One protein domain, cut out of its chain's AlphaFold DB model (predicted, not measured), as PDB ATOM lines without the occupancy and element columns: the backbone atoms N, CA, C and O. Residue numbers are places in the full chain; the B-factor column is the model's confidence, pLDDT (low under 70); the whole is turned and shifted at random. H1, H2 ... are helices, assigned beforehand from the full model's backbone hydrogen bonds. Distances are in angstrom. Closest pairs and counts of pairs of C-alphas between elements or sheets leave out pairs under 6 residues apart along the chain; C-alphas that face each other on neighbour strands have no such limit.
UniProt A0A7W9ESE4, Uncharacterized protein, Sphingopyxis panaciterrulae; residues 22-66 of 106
ATOM      1  N   SER A  22     -80.897  46.821  94.803       77.44
ATOM      2  CA  SER A  22     -82.305  46.538  94.508       77.44
ATOM      3  C   SER A  22     -83.188  46.458  95.755       77.44
ATOM      4  O   SER A  22     -84.364  46.811  95.693       77.44
ATOM      5  N   ASP A  23     -82.639  45.987  96.876       81.88
ATOM      6  CA  ASP A  23     -83.372  45.822  98.130       81.88
ATOM      7  C   ASP A  23     -83.556  47.190  98.815       81.88
ATOM      8  O   ASP A  23     -84.663  47.513  99.240       81.88
ATOM      9  N   ASP A  24     -82.525  48.046  98.806       78.25
ATOM     10  CA  ASP A  24     -82.619  49.439  99.281       78.25
ATOM     11  C   ASP A  24     -83.620  50.261  98.453       78.25
ATOM     12  O   ASP A  24     -84.492  50.947  98.991       78.25
ATOM     13  N   GLN A  25     -83.561  50.130  97.125       75.25
ATOM     14  CA  GLN A  25     -84.504  50.785  96.217       75.25
ATOM     15  C   GLN A  25     -85.946  50.323  96.463       75.25
ATOM     16  O   GLN A  25     -86.861  51.151  96.483       75.25
ATOM     17  N   LEU A  26     -86.164  49.021  96.678       82.56
ATOM     18  CA  LEU A  26     -87.482  48.471  96.994       82.56
ATOM     19  C   LEU A  26     -88.012  49.009  98.326       82.56
ATOM     20  O   LEU A  26     -89.160  49.451  98.385       82.56
ATOM     21  N   ILE A  27     -87.181  49.039  99.370       85.81
ATOM     22  CA  ILE A  27     -87.547  49.599 100.678       85.81
ATOM     23  C   ILE A  27     -87.890  51.086 100.549       85.81
ATOM     24  O   ILE A  27     -88.907  51.529 101.091       85.81
ATOM     25  N   GLY A  28     -87.107  51.853  99.788       80.06
ATOM     26  CA  GLY A  28     -87.392  53.259  99.501       80.06
ATOM     27  C   GLY A  28     -88.735  53.453  98.791       80.06
ATOM     28  O   GLY A  28     -89.534  54.298  99.202       80.06
ATOM     29  N   MET A  29     -89.029  52.634  97.775       80.81
ATOM     30  CA  MET A  29     -90.313  52.652  97.062       80.81
ATOM     31  C   MET A  29     -91.491  52.317  97.985       80.81
ATOM     32  O   MET A  29     -92.481  53.049  98.003       80.81
ATOM     33  N   VAL A  30     -91.382  51.251  98.783       87.69
ATOM     34  CA  VAL A  30     -92.430  50.833  99.730       87.69
ATOM     35  C   VAL A  30     -92.661  51.902 100.796       87.69
ATOM     36  O   VAL A  30     -93.808  52.236 101.082       87.69
ATOM     37  N   THR A  31     -91.594  52.493 101.333       84.62
ATOM     38  CA  THR A  31     -91.682  53.567 102.333       84.62
ATOM     39  C   THR A  31     -92.376  54.801 101.759       84.62
ATOM     40  O   THR A  31     -93.278  55.355 102.389       84.62
ATOM     41  N   ALA A  32     -92.018  55.205 100.536       81.88
ATOM     42  CA  ALA A  32     -92.670  56.319  99.857       81.88
ATOM     43  C   ALA A  32     -94.165  56.046  99.619       81.88
ATOM     44  O   ALA A  32     -94.997  56.910  99.890       81.88
ATOM     45  N   LEU A  33     -94.525  54.839  99.168       88.12
ATOM     46  CA  LEU A  33     -95.924  54.440  98.981       88.12
ATOM     47  C   LEU A  33     -96.701  54.408 100.303       88.12
ATOM     48  O   LEU A  33     -97.829  54.894 100.349       88.12
ATOM     49  N   ALA A  34     -96.104  53.892 101.379       90.75
ATOM     50  CA  ALA A  34     -96.717  53.871 102.705       90.75
ATOM     51  C   ALA A  34     -96.994  55.290 103.224       90.75
ATOM     52  O   ALA A  34     -98.087  55.554 103.723       90.75
ATOM     53  N   ALA A  35     -96.054  56.222 103.033       90.56
ATOM     54  CA  ALA A  35     -96.246  57.627 103.384       90.56
ATOM     55  C   ALA A  35     -97.390  58.272 102.583       90.56
ATOM     56  O   ALA A  35     -98.247  58.946 103.153       90.56
ATOM     57  N   GLN A  36     -97.460  58.024 101.270       92.38
ATOM     58  CA  GLN A  36     -98.568  58.517 100.442       92.38
ATOM     59  C   GLN A  36     -99.917  57.906 100.854       92.38
ATOM     60  O   GLN A  36    -100.936  58.599 100.841       92.38
ATOM     61  N   LEU A  37     -99.942  56.632 101.254       94.75
ATOM     62  CA  LEU A  37    -101.149  55.973 101.751       94.75
ATOM     63  C   LEU A  37    -101.610  56.567 103.088       94.75
ATOM     64  O   LEU A  37    -102.808  56.771 103.265       94.75
ATOM     65  N   ALA A  38    -100.682  56.874 103.998       95.06
ATOM     66  CA  ALA A  38    -100.990  57.529 105.268       95.06
ATOM     67  C   ALA A  38    -101.650  58.900 105.042       95.06
ATOM     68  O   ALA A  38    -102.779  59.107 105.478       95.06
ATOM     69  N   VAL A  39    -101.024  59.770 104.239       96.88
ATOM     70  CA  VAL A  39    -101.585  61.089 103.881       96.88
ATOM     71  C   VAL A  39    -102.951  60.952 103.203       96.88
ATOM     72  O   VAL A  39    -103.863  61.735 103.455       96.88
ATOM     73  N   THR A  40    -103.122  59.952 102.336       95.75
ATOM     74  CA  THR A  40    -104.411  59.706 101.674       95.75
ATOM     75  C   THR A  40    -105.492  59.312 102.681       95.75
ATOM     76  O   THR A  40    -106.605  59.826 102.596       95.75
ATOM     77  N   ARG A  41    -105.176  58.442 103.650       96.44
ATOM     78  CA  ARG A  41    -106.106  58.034 104.713       96.44
ATOM     79  C   ARG A  41    -106.494  59.200 105.616       96.44
ATOM     80  O   ARG A  41    -107.675  59.377 105.879       96.44
ATOM     81  N   GLU A  42    -105.532  60.024 106.019       98.19
ATOM     82  CA  GLU A  42    -105.790  61.232 106.818       98.19
ATOM     83  C   GLU A  42    -106.691  62.222 106.072       98.19
ATOM     84  O   GLU A  42    -107.622  62.795 106.642       98.19
ATOM     85  N   ARG A  43    -106.460  62.398 104.765       97.88
ATOM     86  CA  ARG A  43    -107.321  63.234 103.921       97.88
ATOM     87  C   ARG A  43    -108.733  62.668 103.791       97.88
ATOM     88  O   ARG A  43    -109.666  63.464 103.763       97.88
ATOM     89  N   LEU A  44    -108.898  61.349 103.701       97.12
ATOM     90  CA  LEU A  44    -110.221  60.715 103.659       97.12
ATOM     91  C   LEU A  44    -110.973  60.888 104.985       97.12
ATOM     92  O   LEU A  44    -112.093  61.382 104.948       97.12
ATOM     93  N   ASP A  45    -110.335  60.625 106.133       97.25
ATOM     94  CA  ASP A  45    -110.930  60.881 107.462       97.25
ATOM     95  C   ASP A  45    -111.358  62.352 107.601       97.25
ATOM     96  O   ASP A  45    -112.476  62.653 108.020       97.25
ATOM     97  N   THR A  46    -110.512  63.283 107.147       98.00
ATOM     98  CA  THR A  46    -110.849  64.714 107.143       98.00
ATOM     99  C   THR A  46    -112.091  65.001 106.293       98.00
ATOM    100  O   THR A  46    -112.970  65.746 106.722       98.00
ATOM    101  N   VAL A  47    -112.184  64.425 105.090       98.12
ATOM    102  CA  VAL A  47    -113.341  64.607 104.198       98.12
ATOM    103  C   VAL A  47    -114.615  64.041 104.822       98.12
ATOM    104  O   VAL A  47    -115.642  64.714 104.781       98.12
ATOM    105  N   GLU A  48    -114.557  62.852 105.418       97.81
ATOM    106  CA  GLU A  48    -115.705  62.203 106.066       97.81
ATOM    107  C   GLU A  48    -116.219  63.024 107.253       97.81
ATOM    108  O   GLU A  48    -117.413  63.304 107.339       97.81
ATOM    109  N   ARG A  49    -115.319  63.519 108.111       97.38
ATOM    110  CA  ARG A  49    -115.685  64.396 109.237       97.38
ATOM    111  C   ARG A  49    -116.284  65.723 108.781       97.38
ATOM    112  O   ARG A  49    -117.233  66.213 109.389       97.38
ATOM    113  N   LEU A  50    -115.732  66.326 107.726       98.31
ATOM    114  CA  LEU A  50    -116.267  67.569 107.164       98.31
ATOM    115  C   LEU A  50    -117.641  67.352 106.517       98.31
ATOM    116  O   LEU A  50    -118.512  68.208 106.654       98.31
ATOM    117  N   ALA A  51    -117.849  66.220 105.839       98.19
ATOM    118  CA  ALA A  51    -119.142  65.852 105.272       98.19
ATOM    119  C   ALA A  51    -120.197  65.650 106.371       98.19
ATOM    120  O   ALA A  51    -121.313  66.156 106.244       98.19
ATOM    121  N   GLU A  52    -119.834  64.988 107.471       97.94
ATOM    122  CA  GLU A  52    -120.716  64.799 108.623       97.94
ATOM    123  C   GLU A  52    -121.073  66.132 109.288       97.94
ATOM    124  O   GLU A  52    -122.248  66.421 109.508       97.94
ATOM    125  N   ALA A  53    -120.076  66.992 109.524       98.06
ATOM    126  CA  ALA A  53    -120.287  68.330 110.079       98.06
ATOM    127  C   ALA A  53    -121.178  69.212 109.184       98.06
ATOM    128  O   ALA A  53    -121.894  70.078 109.685       98.06
ATOM    129  N   ALA A  54    -121.162  68.981 107.869       98.19
ATOM    130  CA  ALA A  54    -122.036  69.642 106.903       98.19
ATOM    131  C   ALA A  54    -123.441  69.008 106.797       98.19
ATOM    132  O   ALA A  54    -124.255  69.475 106.000       98.19
ATOM    133  N   GLY A  55    -123.740  67.956 107.569       97.50
ATOM    134  CA  GLY A  55    -125.025  67.253 107.540       97.50
ATOM    135  C   GLY A  55    -125.231  66.367 106.306       97.50
ATOM    136  O   GLY A  55    -126.373  66.103 105.938       97.50
ATOM    137  N   LEU A  56    -124.149  65.940 105.643       97.62
ATOM    138  CA  LEU A  56    -124.197  65.065 104.470       97.62
ATOM    139  C   LEU A  56    -124.175  63.588 104.885       97.62
ATOM    140  O   LEU A  56    -125.217  62.988 105.131       97.62
ATOM    141  N   PHE A  57    -122.989  62.985 104.955       96.69
ATOM    142  CA  PHE A  57    -122.789  61.589 105.334       96.69
ATOM    143  C   PHE A  57    -121.642  61.484 106.340       96.69
ATOM    144  O   PHE A  57    -120.702  62.271 106.277       96.69
ATOM    145  N   GLY A  58    -121.730  60.514 107.251       94.31
ATOM    146  CA  GLY A  58    -120.655  60.185 108.189       94.31
ATOM    147  C   GLY A  58    -119.805  58.993 107.731       94.31
ATOM    148  O   GLY A  58    -120.159  58.344 106.739       94.31
ATOM    149  N   PRO A  59    -118.728  58.662 108.466       93.50
ATOM    150  CA  PRO A  59    -117.819  57.549 108.154       93.50
ATOM    151  C   PRO A  59    -118.550  56.215 107.916       93.50
ATOM    152  O   PRO A  59    -118.326  55.516 106.932       93.50
ATOM    153  N   ASP A  60    -119.554  55.942 108.745       95.19
ATOM    154  CA  ASP A  60    -120.474  54.806 108.660       95.19
ATOM    155  C   ASP A  60    -121.118  54.587 107.277       95.19
ATOM    156  O   ASP A  60    -121.441  53.461 106.886       95.19
ATOM    157  N   ALA A  61    -121.374  55.670 106.539       96.00
ATOM    158  CA  ALA A  61    -121.958  55.598 105.206       96.00
ATOM    159  C   ALA A  61    -120.938  55.132 104.161       96.00
ATOM    160  O   ALA A  61    -121.325  54.452 103.211       96.00
ATOM    161  N   VAL A  62    -119.656  55.465 104.343       94.38
ATOM    162  CA  VAL A  62    -118.557  54.990 103.492       94.38
ATOM    163  C   VAL A  62    -118.377  53.484 103.669       94.38
ATOM    164  O   VAL A  62    -118.313  52.766 102.672       94.38
ATOM    165  N   ASP A  63    -118.404  52.989 104.909       93.19
ATOM    166  CA  ASP A  63    -118.246  51.560 105.216       93.19
ATOM    167  C   ASP A  63    -119.386  50.693 104.666       93.19
ATOM    168  O   ASP A  63    -119.175  49.551 104.250       93.19
ATOM    169  N   ARG A  64    -120.609  51.233 104.631       96.44
ATOM    170  CA  ARG A  64    -121.788  50.544 104.081       96.44
ATOM    171  C   ARG A  64    -122.006  50.798 102.591       96.44
ATOM    172  O   ARG A  64    -122.955  50.256 102.022       96.44
ATOM    173  N   TYR A  65    -121.182  51.627 101.955       95.56
ATOM    174  CA  TYR A  65    -121.379  51.997 100.561       95.56
ATOM    175  C   TYR A  65    -121.167  50.798  99.631       95.56
ATOM    176  O   TYR A  65    -120.065  50.259  99.508       95.56
ATOM    177  N   VAL A  66    -122.223  50.433  98.902       96.19
ATOM    178  CA  VAL A  66    -122.168  49.436  97.831       96.19
ATOM    179  C   VAL A  66    -122.086  50.177  96.493       96.19
ATOM    180  O   VAL A  66    -123.025  50.900  96.152       96.19
TER     181      VAL A  66
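Overview. This is residues 22 to 66 of the 106 residues of an uncharacterized protein of Sphingopyxis panaciterrulae (UniProt A0A7W9ESE4). One long helix, H1, makes the length of a thin rod, and after its last residue, Ala 53, the backbone folds back into a short helix, H2, which packs on residues 45 to 52 of H1. Residues 22 to 43, which belong to H1, stand free. There are 45 residues printed, with two named helices, H1 then H2, and no named strand: the class is all helix. The whole is extended, with a radius of gyration of the C-alphas of 15.5 A and spans of 49 by 21 by 9 A.

Along the chain. Find C-alpha 22 at (-82.305, 46.538, 94.508); from there H1, residues 22 to 53, runs 46.5 A to C-alpha 53 at (-120.287, 68.330, 110.079). Further on, H2 takes residues 59 to 63, 6.7 A from first to last C-alpha, and ends at C-alpha 63 at (-118.246, 51.560, 105.216).

Arrangement. Look at residues 45 to 52 of H1, the part with which it touches H2; the closest C-alphas, those of Glu 48 and Pro 59, are 5.5 A apart. In H1 and H2 every O i to N i+4 pair is within hydrogen-bond range.

Size, cuts and confidence. The two C-alphas farthest apart, those of Ser 22 and Gly 55, are 49.2 A apart. The printed part has no cut, and the link from H1 to H2 is tight. The mean pLDDT of the printed part is 92.4, and no printed residue is under 70.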